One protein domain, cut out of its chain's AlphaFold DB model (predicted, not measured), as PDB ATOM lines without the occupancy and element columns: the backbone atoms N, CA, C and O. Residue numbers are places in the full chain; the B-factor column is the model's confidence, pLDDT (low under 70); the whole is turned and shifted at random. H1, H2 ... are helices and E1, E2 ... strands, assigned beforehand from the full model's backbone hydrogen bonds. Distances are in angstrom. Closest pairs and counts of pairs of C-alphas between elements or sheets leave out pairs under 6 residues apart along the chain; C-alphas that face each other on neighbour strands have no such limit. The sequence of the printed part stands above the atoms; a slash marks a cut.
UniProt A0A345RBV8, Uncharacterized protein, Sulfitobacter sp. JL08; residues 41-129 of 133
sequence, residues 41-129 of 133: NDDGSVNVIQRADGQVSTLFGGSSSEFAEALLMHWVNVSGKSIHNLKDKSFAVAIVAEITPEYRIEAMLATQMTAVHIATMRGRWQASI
ATOM      1  N   ASN A  41     169.106 171.944 145.965       79.50
ATOM      2  CA  ASN A  41     168.566 170.670 145.529       79.50
ATOM      3  C   ASN A  41     167.763 170.853 144.234       79.50
ATOM      4  O   ASN A  41     167.318 171.959 143.908       79.50
ATOM      5  N   ASP A  42     167.527 169.748 143.526       76.56
ATOM      6  CA  ASP A  42     166.787 169.730 142.256       76.56
ATOM      7  C   ASP A  42     165.329 170.209 142.400       76.56
ATOM      8  O   ASP A  42     164.738 170.716 141.449       76.56
ATOM      9  N   ASP A  43     164.754 170.110 143.603       76.06
ATOM     10  CA  ASP A  43     163.414 170.610 143.944       76.06
ATOM     11  C   ASP A  43     163.376 172.125 144.239       76.06
ATOM     12  O   ASP A  43     162.325 172.690 144.559       76.06
ATOM     13  N   GLY A  44     164.523 172.803 144.142       69.88
ATOM     14  CA  GLY A  44     164.676 174.224 144.437       69.88
ATOM     15  C   GLY A  44     164.789 174.556 145.927       69.88
ATOM     16  O   GLY A  44     164.855 175.742 146.277       69.88
ATOM     17  N   SER A  45     164.829 173.555 146.809       77.44
ATOM     18  CA  SER A  45     165.169 173.755 148.219       77.44
ATOM     19  C   SER A  45     166.661 174.063 148.387       77.44
ATOM     20  O   SER A  45     167.489 173.798 147.514       77.44
ATOM     21  N   VAL A  46     167.004 174.699 149.507       78.81
ATOM     22  CA  VAL A  46     168.377 175.107 149.821       78.81
ATOM     23  C   VAL A  46     168.812 174.370 151.069       78.81
ATOM     24  O   VAL A  46     168.220 174.555 152.131       78.81
ATOM     25  N   ASN A  47     169.860 173.570 150.938       84.00
ATOM     26  CA  ASN A  47     170.538 172.964 152.063       84.00
ATOM     27  C   ASN A  47     171.624 173.918 152.575       84.00
ATOM     28  O   ASN A  47     172.412 174.462 151.795       84.00
ATOM     29  N   VAL A  48     171.654 174.138 153.888       82.62
ATOM     30  CA  VAL A  48     172.657 174.983 154.542       82.62
ATOM     31  C   VAL A  48     173.601 174.079 155.311       82.62
ATOM     32  O   VAL A  48     173.238 173.501 156.335       82.62
ATOM     33  N   ILE A  49     174.835 173.985 154.836       86.12
ATOM     34  CA  ILE A  49     175.858 173.143 155.440       86.12
ATOM     35  C   ILE A  49     176.613 173.969 156.472       86.12
ATOM     36  O   ILE A  49     177.413 174.850 156.139       86.12
ATOM     37  N   GLN A  50     176.360 173.661 157.744       83.62
ATOM     38  CA  GLN A  50     177.086 174.258 158.854       83.62
ATOM     39  C   GLN A  50     178.412 173.529 159.092       83.62
ATOM     40  O   GLN A  50     178.486 172.302 159.057       83.62
ATOM     41  N   ARG A  51     179.482 174.287 159.346       80.69
ATOM     42  CA  ARG A  51     180.827 173.740 159.623       80.69
ATOM     43  C   ARG A  51     181.140 173.647 161.122       80.69
ATOM     44  O   ARG A  51     182.174 173.092 161.482       80.69
ATOM     45  N   ALA A  52     180.288 174.218 161.974       80.56
ATOM     46  CA  ALA A  52     180.399 174.178 163.429       80.56
ATOM     47  C   ALA A  52     179.029 174.403 164.088       80.56
ATOM     48  O   ALA A  52     178.187 175.118 163.542       80.56
ATOM     49  N   ASP A  53     178.847 173.866 165.293       77.94
ATOM     50  CA  ASP A  53     177.636 174.091 166.082       77.94
ATOM     51  C   ASP A  53     177.475 175.577 166.434       77.94
ATOM     52  O   ASP A  53     178.428 176.269 166.805       77.94
ATOM     53  N   GLY A  54     176.250 176.090 166.293       75.00
ATOM     54  CA  GLY A  54     175.927 177.491 166.578       75.00
ATOM     55  C   GLY A  54     176.537 178.499 165.596       75.00
ATOM     56  O   GLY A  54     176.507 179.705 165.871       75.00
ATOM     57  N   GLN A  55     177.078 178.048 164.458       81.06
ATOM     58  CA  GLN A  55     177.651 178.911 163.422       81.06
ATOM     59  C   GLN A  55     176.616 179.911 162.894       81.06
ATOM     60  O   GLN A  55     176.912 181.101 162.815       81.06
ATOM     61  N   VAL A  56     175.386 179.466 162.618       80.38
ATOM     62  CA  VAL A  56     174.284 180.335 162.164       80.38
ATOM     63  C   VAL A  56     173.918 181.367 163.240       80.38
ATOM     64  O   VAL A  56     173.912 182.567 162.969       80.38
ATOM     65  N   SER A  57     173.733 180.956 164.496       80.19
ATOM     66  CA  SER A  57     173.437 181.879 165.608       80.19
ATOM     67  C   SER A  57     174.530 182.924 165.835       80.19
ATOM     68  O   SER A  57     174.248 184.080 166.154       80.19
ATOM     69  N   THR A  58     175.784 182.534 165.627       78.88
ATOM     70  CA  THR A  58     176.949 183.419 165.729       78.88
ATOM     71  C   THR A  58     177.019 184.390 164.550       78.88
ATOM     72  O   THR A  58     177.329 185.571 164.740       78.88
ATOM     73  N   LEU A  59     176.714 183.922 163.337       78.00
ATOM     74  CA  LEU A  59     176.785 184.720 162.116       78.00
ATOM     75  C   LEU A  59     175.670 185.777 162.046       78.00
ATOM     76  O   LEU A  59     175.935 186.932 161.718       78.00
ATOM     77  N   PHE A  60     174.451 185.398 162.427       78.19
ATOM     78  CA  PHE A  60     173.256 186.242 162.322       78.19
ATOM     79  C   PHE A  60     172.887 186.956 163.633       78.19
ATOM     80  O   PHE A  60     171.939 187.737 163.683       78.19
ATOM     81  N   GLY A  61     173.631 186.706 164.715       74.50
ATOM     82  CA  GLY A  61     173.462 187.380 166.005       74.50
ATOM     83  C   GLY A  61     172.321 186.847 166.876       74.50
ATOM     84  O   GLY A  61     172.144 187.334 167.994       74.50
ATOM     85  N   GLY A  62     171.579 185.832 166.428       75.00
ATOM     86  CA  GLY A  62     170.422 185.292 167.143       75.00
ATOM     87  C   GLY A  62     170.748 184.749 168.533       75.00
ATOM     88  O   GLY A  62     171.708 183.996 168.720       75.00
ATOM     89  N   SER A  63     169.959 185.159 169.530       71.38
ATOM     90  CA  SER A  63     170.037 184.658 170.909       71.38
ATOM     91  C   SER A  63     169.523 183.222 171.045       71.38
ATOM     92  O   SER A  63     169.938 182.532 171.971       71.38
ATOM     93  N   SER A  64     168.681 182.778 170.110       78.88
ATOM     94  CA  SER A  64     168.229 181.395 169.957       78.88
ATOM     95  C   SER A  64     168.553 180.881 168.549       78.88
ATOM     96  O   SER A  64     168.686 181.675 167.609       78.88
ATOM     97  N   SER A  65     168.707 179.562 168.414       76.31
ATOM     98  CA  SER A  65     168.887 178.868 167.129       76.31
ATOM     99  C   SER A  65     167.737 179.163 166.177       76.31
ATOM    100  O   SER A  65     167.967 179.553 165.038       76.31
ATOM    101  N   GLU A  66     166.509 179.098 166.682       79.19
ATOM    102  CA  GLU A  66     165.277 179.246 165.908       79.19
ATOM    103  C   GLU A  66     165.183 180.644 165.295       79.19
ATOM    104  O   GLU A  66     164.802 180.804 164.138       79.19
ATOM    105  N   PHE A  67     165.573 181.678 166.047       76.19
ATOM    106  CA  PHE A  67     165.577 183.045 165.534       76.19
ATOM    107  C   PHE A  67     166.649 183.252 164.459       76.19
ATOM    108  O   PHE A  67     166.401 183.905 163.444       76.19
ATOM    109  N   ALA A  68     167.845 182.697 164.666       77.06
ATOM    110  CA  ALA A  68     168.924 182.801 163.691       77.06
ATOM    111  C   ALA A  68     168.600 182.041 162.395       77.06
ATOM    112  O   ALA A  68     168.870 182.541 161.304       77.06
ATOM    113  N   GLU A  69     167.971 180.874 162.514       80.56
ATOM    114  CA  GLU A  69     167.460 180.094 161.388       80.56
ATOM    115  C   GLU A  69     166.324 180.818 160.665       80.56
ATOM    116  O   GLU A  69     166.337 180.891 159.439       80.56
ATOM    117  N   ALA A  70     165.385 181.433 161.390       79.75
ATOM    118  CA  ALA A  70     164.322 182.232 160.785       79.75
ATOM    119  C   ALA A  70     164.882 183.425 159.992       79.75
ATOM    120  O   ALA A  70     164.423 183.695 158.879       79.75
ATOM    121  N   LEU A  71     165.903 184.111 160.522       77.69
ATOM    122  CA  LEU A  71     166.605 185.183 159.810       77.69
ATOM    123  C   LEU A  71     167.298 184.672 158.546       77.69
ATOM    124  O   LEU A  71     167.155 185.276 157.483       77.69
ATOM    125  N   LEU A  72     168.007 183.549 158.647       79.12
ATOM    126  CA  LEU A  72     168.659 182.908 157.511       79.12
ATOM    127  C   LEU A  72     167.642 182.508 156.432       79.12
ATOM    128  O   LEU A  72     167.838 182.814 155.256       79.12
ATOM    129  N   MET A  73     166.534 181.880 156.820       78.81
ATOM    130  CA  MET A  73     165.461 181.472 155.910       78.81
ATOM    131  C   MET A  73     164.790 182.668 155.242       78.81
ATOM    132  O   MET A  73     164.543 182.645 154.034       78.81
ATOM    133  N   HIS A  74     164.532 183.739 155.996       78.12
ATOM    134  CA  HIS A  74     164.024 184.987 155.434       78.12
ATOM    135  C   HIS A  74     164.958 185.512 154.337       78.12
ATOM    136  O   HIS A  74     164.515 185.886 153.253       78.12
ATOM    137  N   TRP A  75     166.262 185.446 154.575       75.81
ATOM    138  CA  TRP A  75     167.282 185.854 153.618       75.81
ATOM    139  C   TRP A  75     167.355 184.980 152.372       75.81
ATOM    140  O   TRP A  75     167.385 185.491 151.251       75.81
ATOM    141  N   VAL A  76     167.344 183.661 152.557       75.31
ATOM    142  CA  VAL A  76     167.307 182.691 151.460       75.31
ATOM    143  C   VAL A  76     166.089 182.963 150.576       75.31
ATOM    144  O   VAL A  76     166.219 182.998 149.351       75.31
ATOM    145  N   ASN A  77     164.939 183.268 151.175       76.69
ATOM    146  CA  ASN A  77     163.732 183.630 150.435       76.69
ATOM    147  C   ASN A  77     163.893 184.945 149.657       76.69
ATOM    148  O   ASN A  77     163.540 184.997 148.477       76.69
ATOM    149  N   VAL A  78     164.476 185.979 150.272       74.19
ATOM    150  CA  VAL A  78     164.746 187.275 149.618       74.19
ATOM    151  C   VAL A  78     165.729 187.132 148.450       74.19
ATOM    152  O   VAL A  78     165.542 187.759 147.406       74.19
ATOM    153  N   SER A  79     166.735 186.263 148.577       68.50
ATOM    154  CA  SER A  79     167.697 185.977 147.504       68.50
ATOM    155  C   SER A  79     167.067 185.264 146.297       68.50
ATOM    156  O   SER A  79     167.643 185.269 145.215       68.50
ATOM    157  N   GLY A  80     165.855 184.716 146.434       66.44
ATOM    158  CA  GLY A  80     165.075 184.100 145.361       66.44
ATOM    159  C   GLY A  80     165.431 182.637 145.059       66.44
ATOM    160  O   GLY A  80     166.483 182.124 145.440       66.44
ATOM    161  N   LYS A  81     164.558 181.974 144.293       65.38
ATOM    162  CA  LYS A  81     164.565 180.517 144.044       65.38
ATOM    163  C   LYS A  81     165.328 180.047 142.789       65.38
ATOM    164  O   LYS A  81     165.097 178.938 142.335       65.38
ATOM    165  N   SER A  82     166.188 180.865 142.182       59.66
ATOM    166  CA  SER A  82     166.959 180.462 140.990       59.66
ATOM    167  C   SER A  82     168.345 179.935 141.369       59.66
ATOM    168  O   SER A  82     168.972 180.467 142.285       59.66
ATOM    169  N   ILE A  83     168.852 178.950 140.620       49.44
ATOM    170  CA  ILE A  83     170.229 178.423 140.717       49.44
ATOM    171  C   ILE A  83     171.278 179.534 140.553       49.44
ATOM    172  O   ILE A  83     172.327 179.506 141.198       49.44
ATOM    173  N   HIS A  84     170.977 180.579 139.777       55.81
ATOM    174  CA  HIS A  84     171.856 181.744 139.642       55.81
ATOM    175  C   HIS A  84     172.004 182.560 140.940       55.81
ATOM    176  O   HIS A  84     172.971 183.305 141.082       55.81
ATOM    177  N   ASN A  85     171.110 182.370 141.916       65.00
ATOM    178  CA  ASN A  85     171.096 183.109 143.179       65.00
ATOM    179  C   ASN A  85     171.937 182.444 144.283       65.00
ATOM    180  O   ASN A  85     171.981 182.948 145.405       65.00
ATOM    181  N   LEU A  86     172.603 181.312 144.014       66.25
ATOM    182  CA  LEU A  86     173.524 180.714 144.989       66.25
ATOM    183  C   LEU A  86     174.674 181.683 145.314       66.25
ATOM    184  O   LEU A  86     175.078 181.811 146.467       66.25
ATOM    185  N   LYS A  87     175.119 182.450 144.306       68.56
ATOM    186  CA  LYS A  87     176.103 183.527 144.467       68.56
ATOM    187  C   LYS A  87     175.598 184.649 145.372       68.56
ATOM    188  O   LYS A  87     176.372 185.116 146.198       68.56
ATOM    189  N   ASP A  88     174.324 185.027 145.275       69.00
ATOM    190  CA  ASP A  88     173.731 186.057 146.139       69.00
ATOM    191  C   ASP A  88     173.714 185.599 147.603       69.00
ATOM    192  O   ASP A  88     174.065 186.368 148.493       69.00
ATOM    193  N   LYS A  89     173.386 184.324 147.861       72.19
ATOM    194  CA  LYS A  89     173.393 183.730 149.213       72.19
ATOM    195  C   LYS A  89     174.801 183.702 149.814       72.19
ATOM    196  O   LYS A  89     174.993 184.117 150.959       72.19
ATOM    197  N   SER A  90     175.798 183.270 149.039       73.94
ATOM    198  CA  SER A  90     177.202 183.257 149.472       73.94
ATOM    199  C   SER A  90     177.784 184.664 149.653       73.94
ATOM    200  O   SER A  90     178.492 184.907 150.629       73.94
ATOM    201  N   PHE A  91     177.467 185.601 148.752       72.94
ATOM    202  CA  PHE A  91     177.879 187.007 148.840       72.94
ATOM    203  C   PHE A  91     177.409 187.638 150.145       72.94
ATOM    204  O   PHE A  91     178.157 188.309 150.850       72.94
ATOM    205  N   ALA A  92     176.166 187.363 150.494       71.38
ATOM    206  CA  ALA A  92     175.530 187.934 151.651       71.38
ATOM    207  C   ALA A  92     176.198 187.453 152.956       71.38
ATOM    208  O   ALA A  92     176.558 188.262 153.816       71.38
ATOM    209  N   VAL A  93     176.460 186.147 153.076       77.12
ATOM    210  CA  VAL A  93     177.210 185.580 154.211       77.12
ATOM    211  C   VAL A  93     178.625 186.154 154.294       77.12
ATOM    212  O   VAL A  93     179.099 186.428 155.397       77.12
ATOM    213  N   ALA A  94     179.278 186.387 153.153       74.81
ATOM    214  CA  ALA A  94     180.594 187.018 153.110       74.81
ATOM    215  C   ALA A  94     180.563 188.473 153.609       74.81
ATOM    216  O   ALA A  94     181.421 188.848 154.399       74.81
ATOM    217  N   ILE A  95     179.549 189.267 153.244       72.94
ATOM    218  CA  ILE A  95     179.376 190.648 153.733       72.94
ATOM    219  C   ILE A  95     179.219 190.672 155.262       72.94
ATOM    220  O   ILE A  95     179.902 191.424 155.951       72.94
ATOM    221  N   VAL A  96     178.347 189.824 155.817       74.25
ATOM    222  CA  VAL A  96     178.111 189.763 157.274       74.25
ATOM    223  C   VAL A  96     179.338 189.238 158.031       74.25
ATOM    224  O   VAL A  96     179.540 189.562 159.207       74.25
ATOM    225  N   ALA A  97     180.162 188.417 157.381       74.75
ATOM    226  CA  ALA A  97     181.437 187.980 157.926       74.75
ATOM    227  C   ALA A  97     182.491 189.095 157.909       74.75
ATOM    228  O   ALA A  97     183.156 189.284 158.925       74.75
ATOM    229  N   GLU A  98     182.588 189.844 156.809       72.81
ATOM    230  CA  GLU A  98     183.555 190.932 156.610       72.81
ATOM    231  C   GLU A  98     183.275 192.145 157.499       72.81
ATOM    232  O   GLU A  98     184.202 192.766 158.000       72.81
ATOM    233  N   ILE A  99     182.000 192.456 157.769       74.50
ATOM    234  CA  ILE A  99     181.623 193.530 158.706       74.50
ATOM    235  C   ILE A  99     182.188 193.267 160.115       74.50
ATOM    236  O   ILE A  99     182.339 194.205 160.893       74.50
ATOM    237  N   THR A 100     182.540 192.014 160.445       74.56
ATOM    238  CA  THR A 100     183.087 191.616 161.756       74.56
ATOM    239  C   THR A 100     182.323 192.242 162.932       74.56
ATOM    240  O   THR A 100     182.923 192.905 163.773       74.56
ATOM    241  N   PRO A 101     180.991 192.054 163.008       75.31
ATOM    242  CA  PRO A 101     180.192 192.634 164.080       75.31
ATOM    243  C   PRO A 101     180.674 192.109 165.435       75.31
ATOM    244  O   PRO A 101     180.710 190.894 165.667       75.31
ATOM    245  N   GLU A 102     181.025 193.020 166.336       76.88
ATOM    246  CA  GLU A 102     181.486 192.678 167.680       76.88
ATOM    247  C   GLU A 102     180.299 192.296 168.562       76.88
ATOM    248  O   GLU A 102     180.412 191.420 169.423       76.88
ATOM    249  N   TYR A 103     179.133 192.895 168.310       78.44
ATOM    250  CA  TYR A 103     177.918 192.671 169.086       78.44
ATOM    251  C   TYR A 103     176.824 191.960 168.288       78.44
ATOM    252  O   TYR A 103     176.681 192.092 167.075       78.44
ATOM    253  N   ARG A 104     175.959 191.229 169.002       76.75
ATOM    254  CA  ARG A 104     174.816 190.515 168.401       76.75
ATOM    255  C   ARG A 104     173.885 191.433 167.612       76.75
ATOM    256  O   ARG A 104     173.419 191.050 166.547       76.75
ATOM    257  N   ILE A 105     173.638 192.638 168.123       81.12
ATOM    258  CA  ILE A 105     172.790 193.633 167.454       81.12
ATOM    259  C   ILE A 105     173.432 194.089 166.142       81.12
ATOM    260  O   ILE A 105     172.741 194.199 165.137       81.12
ATOM    261  N   GLU A 106     174.750 194.284 166.112       79.19
ATOM    262  CA  GLU A 106     175.466 194.645 164.885       79.19
ATOM    263  C   GLU A 106     175.375 193.532 163.844       79.19
ATOM    264  O   GLU A 106     175.121 193.809 162.677       79.19
ATOM    265  N   ALA A 107     175.488 192.266 164.262       79.56
ATOM    266  CA  ALA A 107     175.315 191.126 163.365       79.56
ATOM    267  C   ALA A 107     173.894 191.062 162.784       79.56
ATOM    268  O   ALA A 107     173.722 190.821 161.586       79.56
ATOM    269  N   MET A 108     172.876 191.343 163.601       82.56
ATOM    270  CA  MET A 108     171.490 191.427 163.135       82.56
ATOM    271  C   MET A 108     171.288 192.588 162.156       82.56
ATOM    272  O   MET A 108     170.658 192.403 161.115       82.56
ATOM    273  N   LEU A 109     171.828 193.771 162.456       83.38
ATOM    274  CA  LEU A 109     171.720 194.945 161.587       83.38
ATOM    275  C   LEU A 109     172.465 194.736 160.265       83.38
ATOM    276  O   LEU A 109     171.912 195.018 159.205       83.38
ATOM    277  N   ALA A 110     173.673 194.170 160.303       82.25
ATOM    278  CA  ALA A 110     174.444 193.795 159.119       82.25
ATOM    279  C   ALA A 110     173.672 192.809 158.233       82.25
ATOM    280  O   ALA A 110     173.592 192.980 157.014       82.25
ATOM    281  N   THR A 111     173.041 191.812 158.858       80.31
ATOM    282  CA  THR A 111     172.180 190.845 158.169       80.31
ATOM    283  C   THR A 111     171.016 191.544 157.475       80.31
ATOM    284  O   THR A 111     170.777 191.323 156.287       80.31
ATOM    285  N   GLN A 112     170.302 192.414 158.189       82.69
ATOM    286  CA  GLN A 112     169.147 193.132 157.646       82.69
ATOM    287  C   GLN A 112     169.546 194.084 156.511       82.69
ATOM    288  O   GLN A 112     168.911 194.069 155.459       82.69
ATOM    289  N   MET A 113     170.631 194.848 156.666       85.38
ATOM    290  CA  MET A 113     171.146 195.739 155.614       85.38
ATOM    291  C   MET A 113     171.511 194.972 154.344       85.38
ATOM    292  O   MET A 113     171.159 195.380 153.239       85.38
ATOM    293  N   THR A 114     172.160 193.824 154.499       81.44
ATOM    294  CA  THR A 114     172.511 192.957 153.373       81.44
ATOM    295  C   THR A 114     171.260 192.340 152.730       81.44
ATOM    296  O   THR A 114     171.189 192.245 151.505       81.44
ATOM    297  N   ALA A 115     170.228 192.008 153.521       79.31
ATOM    298  CA  ALA A 115     168.933 191.535 153.010       79.31
ATOM    299  C   ALA A 115     168.307 192.574 152.079       79.31
ATOM    300  O   ALA A 115     167.924 192.277 150.947       79.31
ATOM    301  N   VAL A 116     168.239 193.814 152.569       79.94
ATOM    302  CA  VAL A 116     167.670 194.953 151.848       79.94
ATOM    303  C   VAL A 116     168.490 195.260 150.601       79.94
ATOM    304  O   VAL A 116     167.910 195.526 149.549       79.94
ATOM    305  N   HIS A 117     169.821 195.178 150.677       79.56
ATOM    306  CA  HIS A 117     170.696 195.349 149.520       79.56
ATOM    307  C   HIS A 117     170.351 194.348 148.407       79.56
ATOM    308  O   HIS A 117     170.103 194.755 147.271       79.56
ATOM    309  N   ILE A 118     170.248 193.058 148.735       76.19
ATOM    310  CA  ILE A 118     169.905 192.001 147.771       76.19
ATOM    311  C   ILE A 118     168.501 192.209 147.210       76.19
ATOM    312  O   ILE A 118     168.315 192.154 145.995       76.19
ATOM    313  N   ALA A 119     167.523 192.506 148.071       75.06
ATOM    314  CA  ALA A 119     166.155 192.798 147.650       75.06
ATOM    315  C   ALA A 119     166.106 193.976 146.668       75.06
ATOM    316  O   ALA A 119     165.445 193.898 145.634       75.06
ATOM    317  N   THR A 120     166.849 195.045 146.958       77.38
ATOM    318  CA  THR A 120     166.908 196.251 146.123       77.38
ATOM    319  C   THR A 120     167.561 195.955 144.781       77.38
ATOM    320  O   THR A 120     167.021 196.323 143.739       77.38
ATOM    321  N   MET A 121     168.700 195.258 144.781       73.12
ATOM    322  CA  MET A 121     169.382 194.871 143.549       73.12
ATOM    323  C   MET A 121     168.471 193.994 142.686       73.12
ATOM    324  O   MET A 121     168.282 194.293 141.509       73.12
ATOM    325  N   ARG A 122     167.812 192.988 143.272       69.50
ATOM    326  CA  ARG A 122     166.851 192.127 142.563       69.50
ATOM    327  C   ARG A 122     165.638 192.888 142.035       69.50
ATOM    328  O   ARG A 122     165.265 192.678 140.885       69.50
ATOM    329  N   GLY A 123     165.039 193.770 142.834       66.12
ATOM    330  CA  GLY A 123     163.906 194.593 142.407       66.12
ATOM    331  C   GLY A 123     164.264 195.483 141.214       66.12
ATOM    332  O   GLY A 123     163.492 195.580 140.263       66.12
ATOM    333  N   ARG A 124     165.479 196.049 141.205       58.56
ATOM    334  CA  ARG A 124     166.004 196.799 140.053       58.56
ATOM    335  C   ARG A 124     166.187 195.916 138.819       58.56
ATOM    336  O   ARG A 124     165.802 196.332 137.732       58.56
ATOM    337  N   TRP A 125     166.716 194.701 138.980       57.69
ATOM    338  CA  TRP A 125     166.844 193.743 137.877       57.69
ATOM    339  C   TRP A 125     165.481 193.333 137.306       57.69
ATOM    340  O   TRP A 125     165.301 193.361 136.094       57.69
ATOM    341  N   GLN A 126     164.496 193.026 138.151       58.06
ATOM    342  CA  GLN A 126     163.150 192.648 137.704       58.06
ATOM    343  C   GLN A 126     162.421 193.795 136.994       58.06
ATOM    344  O   GLN A 126     161.755 193.552 135.995       58.06
ATOM    345  N   ALA A 127     162.595 195.037 137.454       59.22
ATOM    346  CA  ALA A 127     162.025 196.215 136.800       59.22
ATOM    347  C   ALA A 127     162.679 196.544 135.441       59.22
ATOM    348  O   ALA A 127     162.069 197.225 134.623       59.22
ATOM    349  N   SER A 128     163.910 196.081 135.195       57.34
ATOM    350  CA  SER A 128     164.625 196.295 133.925       57.34
ATOM    351  C   SER A 128     164.321 195.269 132.828       57.34
ATOM    352  O   SER A 128     164.769 195.455 131.698       57.34
ATOM    353  N   ILE A 129     163.577 194.197 133.130       58.19
ATOM    354  CA  ILE A 129     163.146 193.229 132.116       58.19
ATOM    355  C   ILE A 129     161.888 193.802 131.449       58.19
ATOM    356  O   ILE A 129     160.868 193.933 132.129       58.19
TER     357      ILE A 129
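What this domain is: This is residues 41 to 129 of the 133 residues of an uncharacterized protein of Sulfitobacter sp. JL08 (UniProt A0A345RBV8). Helices H2, H3 and H4 pack as a triangle, short H1 caps one end crosswise, and residues 123 to 129 stick out at the other. Strand E1 runs past H2 on the side away from H4. The 89 printed residues, in the order E1 H1 H2 H3 H4, are mostly helix and compact, radius of gyration of the C-alphas 13.2 A, spanning 40 by 27 by 19 A.

How they stand to each other: E1, residues 46 to 49, pairs with no named strand. H1, residues 55 to 60, touches H2, residues 65 to 79, at a steep tilt of 65 degrees, closest C-alphas Ser 57 and Ala 68, 5.0 A. H3, residues 83 to 98, and H4, residues 104 to 127, form a hairpin, a shallow tilt of 33 degrees, only just short of steep; closest C-alphas Val 96 and Ala 110, 5.8 A. Each O i to N i+4 pair is within hydrogen-bond range in H1, H2 and H4, and 10 of 12 in H3.

Where its parts are: C-alpha 46 begins E1, 9.6 A long, at (168.377, 175.107, 149.821). H1, H2 and H3 measure 8.6, 20.9 and 24.2 A. H4, 34.6 A, ends at (162.025, 196.215, 136.800).

The domain as a whole: The printed part has no cut; its four links are tight. pLDDT is under 70 at residues 44, 79 to 88 and 122 to 129.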